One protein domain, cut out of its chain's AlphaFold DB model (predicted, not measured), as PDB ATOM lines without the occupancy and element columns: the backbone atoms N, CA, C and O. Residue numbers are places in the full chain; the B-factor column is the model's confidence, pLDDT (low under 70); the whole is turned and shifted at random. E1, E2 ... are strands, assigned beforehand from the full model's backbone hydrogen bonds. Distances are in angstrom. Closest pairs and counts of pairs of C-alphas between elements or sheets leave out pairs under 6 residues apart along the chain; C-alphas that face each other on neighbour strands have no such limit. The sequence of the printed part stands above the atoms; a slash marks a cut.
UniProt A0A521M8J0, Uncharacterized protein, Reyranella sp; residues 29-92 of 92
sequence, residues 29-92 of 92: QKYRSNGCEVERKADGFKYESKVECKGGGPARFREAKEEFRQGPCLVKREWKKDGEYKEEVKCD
ATOM      1  N   GLN A  29       7.207  30.870 160.314       87.44
ATOM      2  CA  GLN A  29       7.337  31.580 161.585       87.44
ATOM      3  C   GLN A  29       7.915  32.968 161.354       87.44
ATOM      4  O   GLN A  29       8.969  33.115 160.736       87.44
ATOM      5  N   LYS A  30       7.244  33.984 161.897       89.75
ATOM      6  CA  LYS A  30       7.717  35.369 161.907       89.75
ATOM      7  C   LYS A  30       7.807  35.840 163.342       89.75
ATOM      8  O   LYS A  30       6.824  35.776 164.076       89.75
ATOM      9  N   TYR A  31       8.974  36.303 163.744       89.88
ATOM     10  CA  TYR A  31       9.178  36.834 165.082       89.88
ATOM     11  C   TYR A  31      10.206  37.953 165.053       89.88
ATOM     12  O   TYR A  31      10.993  38.089 164.117       89.88
ATOM     13  N   ARG A  32      10.194  38.772 166.100       89.19
ATOM     14  CA  ARG A  32      11.141  39.867 166.270       89.19
ATOM     15  C   ARG A  32      12.028  39.579 167.470       89.19
ATOM     16  O   ARG A  32      11.523  39.247 168.537       89.19
ATOM     17  N   SER A  33      13.339  39.705 167.305       83.44
ATOM     18  CA  SER A  33      14.325  39.481 168.362       83.44
ATOM     19  C   SER A  33      15.395  40.561 168.317       83.44
ATOM     20  O   SER A  33      16.014  40.765 167.279       83.44
ATOM     21  N   ASN A  34      15.591  41.275 169.431       80.75
ATOM     22  CA  ASN A  34      16.638  42.295 169.602       80.75
ATOM     23  C   ASN A  34      16.757  43.299 168.434       80.75
ATOM     24  O   ASN A  34      17.849  43.601 167.969       80.75
ATOM     25  N   GLY A  35      15.625  43.810 167.934       83.56
ATOM     26  CA  GLY A  35      15.611  44.768 166.816       83.56
ATOM     27  C   GLY A  35      15.730  44.145 165.418       83.56
ATOM     28  O   GLY A  35      15.739  44.879 164.430       83.56
ATOM     29  N   CYS A  36      15.753  42.814 165.330       88.56
ATOM     30  CA  CYS A  36      15.728  42.047 164.090       88.56
ATOM     31  C   CYS A  36      14.374  41.388 163.857       88.56
ATOM     32  O   CYS A  36      13.834  40.741 164.749       88.56
ATOM     33  N   GLU A  37      13.842  41.519 162.652       91.44
ATOM     34  CA  GLU A  37      12.693  40.776 162.153       91.44
ATOM     35  C   GLU A  37      13.202  39.515 161.464       91.44
ATOM     36  O   GLU A  37      14.037  39.579 160.566       91.44
ATOM     37  N   VAL A  38      12.742  38.359 161.928       92.12
ATOM     38  CA  VAL A  38      13.163  37.056 161.426       92.12
ATOM     39  C   VAL A  38      11.944  36.315 160.905       92.12
ATOM     40  O   VAL A  38      10.984  36.078 161.637       92.12
ATOM     41  N   GLU A  39      12.004  35.923 159.641       92.75
ATOM     42  CA  GLU A  39      11.008  35.120 158.948       92.75
ATOM     43  C   GLU A  39      11.661  33.811 158.510       92.75
ATOM     44  O   GLU A  39      12.682  33.821 157.833       92.75
ATOM     45  N   ARG A  40      11.087  32.678 158.909       92.00
ATOM     46  CA  ARG A  40      11.518  31.345 158.481       92.00
ATOM     47  C   ARG A  40      10.349  30.619 157.852       92.00
ATOM     48  O   ARG A  40       9.247  30.689 158.387       92.00
ATOM     49  N   LYS A  41      10.596  29.922 156.754       89.62
ATOM     50  CA  LYS A  41       9.649  29.047 156.066       89.62
ATOM     51  C   LYS A  41      10.341  27.727 155.801       89.62
ATOM     52  O   LYS A  41      11.506  27.709 155.406       89.62
ATOM     53  N   ALA A  42       9.641  26.641 156.068       88.38
ATOM     54  CA  ALA A  42      10.097  25.305 155.749       88.38
ATOM     55  C   ALA A  42       8.967  24.618 154.994       88.38
ATOM     56  O   ALA A  42       7.889  24.463 155.557       88.38
ATOM     57  N   ASP A  43       9.236  24.221 153.754       84.81
ATOM     58  CA  ASP A  43       8.270  23.619 152.838       84.81
ATOM     59  C   ASP A  43       8.809  22.251 152.412       84.81
ATOM     60  O   ASP A  43       9.431  22.081 151.356       84.81
ATOM     61  N   GLY A  44       8.643  21.260 153.291       83.31
ATOM     62  CA  GLY A  44       9.155  19.902 153.090       83.31
ATOM     63  C   GLY A  44      10.686  19.846 153.041       83.31
ATOM     64  O   GLY A  44      11.330  19.678 154.073       83.31
ATOM     65  N   PHE A  45      11.260  19.954 151.839       80.94
ATOM     66  CA  PHE A  45      12.709  19.940 151.602       80.94
ATOM     67  C   PHE A  45      13.304  21.349 151.426       80.94
ATOM     68  O   PHE A  45      14.509  21.527 151.572       80.94
ATOM     69  N   LYS A  46      12.463  22.362 151.180       87.50
ATOM     70  CA  LYS A  46      12.906  23.745 150.980       87.50
ATOM     71  C   LYS A  46      12.915  24.513 152.290       87.50
ATOM     72  O   LYS A  46      11.993  24.387 153.096       87.50
ATOM     73  N   TYR A  47      13.932  25.341 152.485       89.75
ATOM     74  CA  TYR A  47      14.051  26.207 153.653       89.75
ATOM     75  C   TYR A  47      14.377  27.631 153.226       89.75
ATOM     76  O   TYR A  47      15.393  27.868 152.580       89.75
ATOM     77  N   GLU A  48      13.553  28.591 153.632       91.62
ATOM     78  CA  GLU A  48      13.832  30.013 153.462       91.62
ATOM     79  C   GLU A  48      13.946  30.692 154.830       91.62
ATOM     80  O   GLU A  48      13.085  30.538 155.693       91.62
ATOM     81  N   SER A  49      14.994  31.482 155.038       92.94
ATOM     82  CA  SER A  49      15.181  32.303 156.233       92.94
ATOM     83  C   SER A  49      15.560  33.715 155.827       92.94
ATOM     84  O   SER A  49      16.573  33.921 155.172       92.94
ATOM     85  N   LYS A  50      14.766  34.694 156.245       93.12
ATOM     86  CA  LYS A  50      15.014  36.119 156.066       93.12
ATOM     87  C   LYS A  50      15.206  36.766 157.433       93.12
ATOM     88  O   LYS A  50      14.352  36.643 158.304       93.12
ATOM     89  N   VAL A  51      16.313  37.470 157.612       92.12
ATOM     90  CA  VAL A  51      16.632  38.244 158.813       92.12
ATOM     91  C   VAL A  51      16.832  39.691 158.393       92.12
ATOM     92  O   VAL A  51      17.689  39.970 157.564       92.12
ATOM     93  N   GLU A  52      16.066  40.615 158.963       90.75
ATOM     94  CA  GLU A  52      16.200  42.055 158.743       90.75
ATOM     95  C   GLU A  52      16.386  42.766 160.088       90.75
ATOM     96  O   GLU A  52      15.459  42.867 160.885       90.75
ATOM     97  N   CYS A  53      17.583  43.274 160.368       88.12
ATOM     98  CA  CYS A  53      17.891  44.016 161.589       88.12
ATOM     99  C   CYS A  53      17.946  45.514 161.320       88.12
ATOM    100  O   CYS A  53      18.694  45.952 160.449       88.12
ATOM    101  N   LYS A  54      17.222  46.306 162.119       80.81
ATOM    102  CA  LYS A  54      17.325  47.772 162.110       80.81
ATOM    103  C   LYS A  54      18.197  48.233 163.275       80.81
ATOM    104  O   LYS A  54      17.831  48.023 164.428       80.81
ATOM    105  N   GLY A  55      19.346  48.843 162.980       68.94
ATOM    106  CA  GLY A  55      20.227  49.448 163.990       68.94
ATOM    107  C   GLY A  55      21.009  48.465 164.873       68.94
ATOM    108  O   GLY A  55      21.529  48.866 165.909       68.94
ATOM    109  N   GLY A  56      21.084  47.188 164.482       59.03
ATOM    110  CA  GLY A  56      21.828  46.138 165.195       59.03
ATOM    111  C   GLY A  56      23.077  45.642 164.459       59.03
ATOM    112  O   GLY A  56      23.849  44.863 165.017       59.03
ATOM    113  N   GLY A  57      23.286  46.074 163.211       58.97
ATOM    114  CA  GLY A  57      24.503  45.772 162.473       58.97
ATOM    115  C   GLY A  57      25.682  46.578 163.031       58.97
ATOM    116  O   GLY A  57      25.505  47.736 163.411       58.97
ATOM    117  N   PRO A  58      26.898  46.014 163.095       55.09
ATOM    118  CA  PRO A  58      28.088  46.781 163.444       55.09
ATOM    119  C   PRO A  58      28.193  48.025 162.547       55.09
ATOM    120  O   PRO A  58      28.506  47.913 161.365       55.09
ATOM    121  N   ALA A  59      27.992  49.215 163.129       56.50
ATOM    122  CA  ALA A  59      28.020  50.533 162.469       56.50
ATOM    123  C   ALA A  59      29.356  50.883 161.769       56.50
ATOM    124  O   ALA A  59      29.567  52.002 161.313       56.50
ATOM    125  N   ARG A  60      30.295  49.933 161.729       57.28
ATOM    126  CA  ARG A  60      31.626  50.039 161.131       57.28
ATOM    127  C   ARG A  60      31.754  49.279 159.808       57.28
ATOM    128  O   ARG A  60      32.829  49.316 159.215       57.28
ATOM    129  N   PHE A  61      30.713  48.579 159.349       62.91
ATOM    130  CA  PHE A  61      30.747  47.927 158.040       62.91
ATOM    131  C   PHE A  61      30.484  48.949 156.933       62.91
ATOM    132  O   PHE A  61      29.566  49.764 157.014       62.91
ATOM    133  N   ARG A  62      31.321  48.919 155.890       68.38
ATOM    134  CA  ARG A  62      31.006  49.595 154.629       68.38
ATOM    135  C   ARG A  62      29.786  48.918 154.011       68.38
ATOM    136  O   ARG A  62      29.577  47.729 154.232       68.38
ATOM    137  N   GLU A  63      29.022  49.672 153.223       81.25
ATOM    138  CA  GLU A  63      27.981  49.092 152.373       81.25
ATOM    139  C   GLU A  63      28.566  47.929 151.579       81.25
ATOM    140  O   GLU A  63      29.513  48.108 150.809       81.25
ATOM    141  N   ALA A  64      28.029  46.741 151.818       83.69
ATOM    142  CA  ALA A  64      28.514  45.509 151.231       83.69
ATOM    143  C   ALA A  64      27.321  44.623 150.900       83.69
ATOM    144  O   ALA A  64      26.346  44.559 151.652       83.69
ATOM    145  N   LYS A  65      27.404  43.954 149.753       89.00
ATOM    146  CA  LYS A  65      26.452  42.934 149.332       89.00
ATOM    147  C   LYS A  65      27.247  41.711 148.928       89.00
ATOM    148  O   LYS A  65      28.139  41.813 148.092       89.00
ATOM    149  N   GLU A  66      26.918  40.581 149.525       91.25
ATOM    150  CA  GLU A  66      27.554  39.303 149.247       91.25
ATOM    151  C   GLU A  66      26.475  38.285 148.905       91.25
ATOM    152  O   GLU A  66      25.472  38.159 149.605       91.25
ATOM    153  N   GLU A  67      26.687  37.554 147.816       92.75
ATOM    154  CA  GLU A  67      25.869  36.411 147.438       92.75
ATOM    155  C   GLU A  67      26.802  35.228 147.219       92.75
ATOM    156  O   GLU A  67      27.729  35.292 146.410       92.75
ATOM    157  N   PHE A  68      26.574  34.149 147.960       93.50
ATOM    158  CA  PHE A  68      27.356  32.930 147.826       93.50
ATOM    159  C   PHE A  68      26.486  31.699 148.048       93.50
ATOM    160  O   PHE A  68      25.437  31.748 148.690       93.50
ATOM    161  N   ARG A  69      26.931  30.569 147.497       93.25
ATOM    162  CA  ARG A  69      26.301  29.270 147.736       93.25
ATOM    163  C   ARG A  69      27.096  28.482 148.764       93.25
ATOM    164  O   ARG A  69      28.306  28.321 148.629       93.25
ATOM    165  N   GLN A  70      26.396  27.962 149.760       91.25
ATOM    166  CA  GLN A  70      26.912  27.050 150.764       91.25
ATOM    167  C   GLN A  70      26.161  25.720 150.637       91.25
ATOM    168  O   GLN A  70      25.074  25.539 151.181       91.25
ATOM    169  N   GLY A  71      26.733  24.789 149.868       90.75
ATOM    170  CA  GLY A  71      26.079  23.516 149.552       90.75
ATOM    171  C   GLY A  71      24.761  23.730 148.785       90.75
ATOM    172  O   GLY A  71      24.780  24.437 147.775       90.75
ATOM    173  N   PRO A  72      23.630  23.153 149.238       90.69
ATOM    174  CA  PRO A  72      22.321  23.352 148.610       90.69
ATOM    175  C   PRO A  72      21.702  24.727 148.920       90.69
ATOM    176  O   PRO A  72      20.621  25.036 148.429       90.69
ATOM    177  N   CYS A  73      22.364  25.554 149.736       93.56
ATOM    178  CA  CYS A  73      21.829  26.827 150.190       93.56
ATOM    179  C   CYS A  73      22.452  28.014 149.451       93.56
ATOM    180  O   CYS A  73      23.670  28.125 149.337       93.56
ATOM    181  N   LEU A  74      21.623  28.948 149.005       94.38
ATOM    182  CA  LEU A  74      22.004  30.264 148.519       94.38
ATOM    183  C   LEU A  74      21.838  31.282 149.651       94.38
ATOM    184  O   LEU A  74      20.752  31.430 150.205       94.38
ATOM    185  N   VAL A  75      22.919  31.981 149.983       94.69
ATOM    186  CA  VAL A  75      22.975  32.980 151.052       94.69
ATOM    187  C   VAL A  75      23.228  34.350 150.432       94.69
ATOM    188  O   VAL A  75      24.208  34.535 149.710       94.69
ATOM    189  N   LYS A  76      22.358  35.316 150.730       94.56
ATOM    190  CA  LYS A  76      22.509  36.730 150.375       94.56
ATOM    191  C   LYS A  76      22.627  37.548 151.648       94.56
ATOM    192  O   LYS A  76      21.751  37.467 152.503       94.56
ATOM    193  N   ARG A  77      23.679  38.349 151.771       91.94
ATOM    194  CA  ARG A  77      23.899  39.268 152.893       91.94
ATOM    195  C   ARG A  77      24.073  40.684 152.378       91.94
ATOM    196  O   ARG A  77      24.842  40.923 151.453       91.94
ATOM    197  N   GLU A  78      23.368  41.621 152.988       89.75
ATOM    198  CA  GLU A  78      23.452  43.044 152.694       89.75
ATOM    199  C   GLU A  78      23.660  43.821 153.995       89.75
ATOM    200  O   GLU A  78      22.856  43.745 154.924       89.75
ATOM    201  N   TRP A  79      24.746  44.588 154.041       88.06
ATOM    202  CA  TRP A  79      25.043  45.546 155.099       88.06
ATOM    203  C   TRP A  79      24.872  46.947 154.541       88.06
ATOM    204  O   TRP A  79      25.462  47.276 153.508       88.06
ATOM    205  N   LYS A  80      24.102  47.785 155.232       82.81
ATOM    206  CA  LYS A  80      23.958  49.197 154.888       82.81
ATOM    207  C   LYS A  80      24.714  50.100 155.854       82.81
ATOM    208  O   LYS A  80      24.971  49.743 157.004       82.81
ATOM    209  N   LYS A  81      25.039  51.306 155.384       74.50
ATOM    210  CA  LYS A  81      25.751  52.338 156.160       74.50
ATOM    211  C   LYS A  81      24.992  52.785 157.406       74.50
ATOM    212  O   LYS A  81      25.609  53.134 158.404       74.50
ATOM    213  N   ASP A  82      23.670  52.770 157.343       75.94
ATOM    214  CA  ASP A  82      22.753  53.093 158.437       75.94
ATOM    215  C   ASP A  82      22.684  52.003 159.527       75.94
ATOM    216  O   ASP A  82      21.974  52.156 160.520       75.94
ATOM    217  N   GLY A  83      23.453  50.917 159.382       77.81
ATOM    218  CA  GLY A  83      23.472  49.807 160.333       77.81
ATOM    219  C   GLY A  83      22.317  48.823 160.141       77.81
ATOM    220  O   GLY A  83      22.143  47.926 160.974       77.81
ATOM    221  N   GLU A  84      21.533  48.962 159.064       85.62
ATOM    222  CA  GLU A  84      20.629  47.908 158.616       85.62
ATOM    223  C   GLU A  84      21.415  46.699 158.101       85.62
ATOM    224  O   GLU A  84      22.363  46.818 157.320       85.62
ATOM    225  N   TYR A  85      20.980  45.519 158.532       87.88
ATOM    226  CA  TYR A  85      21.503  44.237 158.082       87.88
ATOM    227  C   TYR A  85      20.366  43.392 157.525       87.88
ATOM    228  O   TYR A  85      19.334  43.251 158.183       87.88
ATOM    229  N   LYS A  86      20.555  42.822 156.336       90.50
ATOM    230  CA  LYS A  86      19.623  41.866 155.740       90.50
ATOM    231  C   LYS A  86      20.354  40.592 155.358       90.50
ATOM    232  O   LYS A  86      21.379  40.644 154.688       90.50
ATOM    233  N   GLU A  87      19.809  39.453 155.753       92.69
ATOM    234  CA  GLU A  87      20.281  38.134 155.348       92.69
ATOM    235  C   GLU A  87      19.108  37.324 154.809       92.69
ATOM    236  O   GLU A  87      18.078  37.214 155.467       92.69
ATOM    237  N   GLU A  88      19.263  36.756 153.621       94.12
ATOM    238  CA  GLU A  88      18.322  35.808 153.037       94.12
ATOM    239  C   GLU A  88      19.060  34.500 152.751       94.12
ATOM    240  O   GLU A  88      20.033  34.474 152.000       94.12
ATOM    241  N   VAL A  89      18.597  33.409 153.347       95.00
ATOM    242  CA  VAL A  89      19.093  32.051 153.125       95.00
ATOM    243  C   VAL A  89      17.981  31.257 152.467       95.00
ATOM    244  O   VAL A  89      16.867  31.224 152.985       95.00
ATOM    245  N   LYS A  90      18.273  30.614 151.341       93.69
ATOM    246  CA  LYS A  90      17.353  29.718 150.638       93.69
ATOM    247  C   LYS A  90      18.046  28.395 150.379       93.69
ATOM    248  O   LYS A  90      19.060  28.396 149.698       93.69
ATOM    249  N   CYS A  91      17.533  27.302 150.912       92.50
ATOM    250  CA  CYS A  91      18.028  25.953 150.668       92.50
ATOM    251  C   CYS A  91      16.981  25.167 149.886       92.50
ATOM    252  O   CYS A  91      15.798  25.227 150.235       92.50
ATOM    253  N   ASP A  92      17.434  24.455 148.856       86.62
ATOM    254  CA  ASP A  92      16.616  23.630 147.960       86.62
ATOM    255  C   ASP A  92      16.923  22.142 148.060       86.62
ATOM    256  O   ASP A  92      18.010  21.756 148.560       86.62
TER     257      ASP A  92
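What this domain is: This is residues 29 to 92 of the 92 residues of an uncharacterized protein of Reyranella sp (UniProt A0A521M8J0). One twisted sheet, a thin slab of six antiparallel strands, makes this domain, and residues 54 to 63 loop along one end from E3 to edge strand E4. The 64 printed residues hold strands E1 to E6 and no named helix: all strand, ordered E1 E2 E3 E6 E5 E4. It is only just compact, close to loose, with radius of gyration of the C-alphas 12.5 A and spans 37 by 25 by 9 A.

Where its parts are: Find C-alpha 29 at (7.337, 31.580, 161.585), where E1, residues 29 to 33, begins its 12.5 A. E2, 36 to 43, runs 22.8 A; E3, 46 to 53, 23.4 A; E4, 64 to 70, 18.5 A; E5, 73 to 79, 19.6 A; E6, 85 to 91, 20.0 A, ending at (18.028, 25.953, 150.668).

How they stand to each other: Hairpins E1 and E2, with N 31 and O 38 at 2.9 A, and E2 and E3, with N 39 and O 50 at 2.8 A, form a meander, each strand the antiparallel neighbour of the one before; E4, E5 and E6 form another. E3 E4 E5 E6 is a Greek key, four strands in a row of which E4, E5 and E6 are a meander and the first, E3, is the antiparallel neighbour of the fourth, E6, at 177 degrees, with N 49 and O 89 at 2.8 A.

The domain as a whole: C-alphas 44 and 60 are farthest apart, 38.4 A. The printed part has no cut and no long link; pLDDT is under 70 at residues 55 to 62.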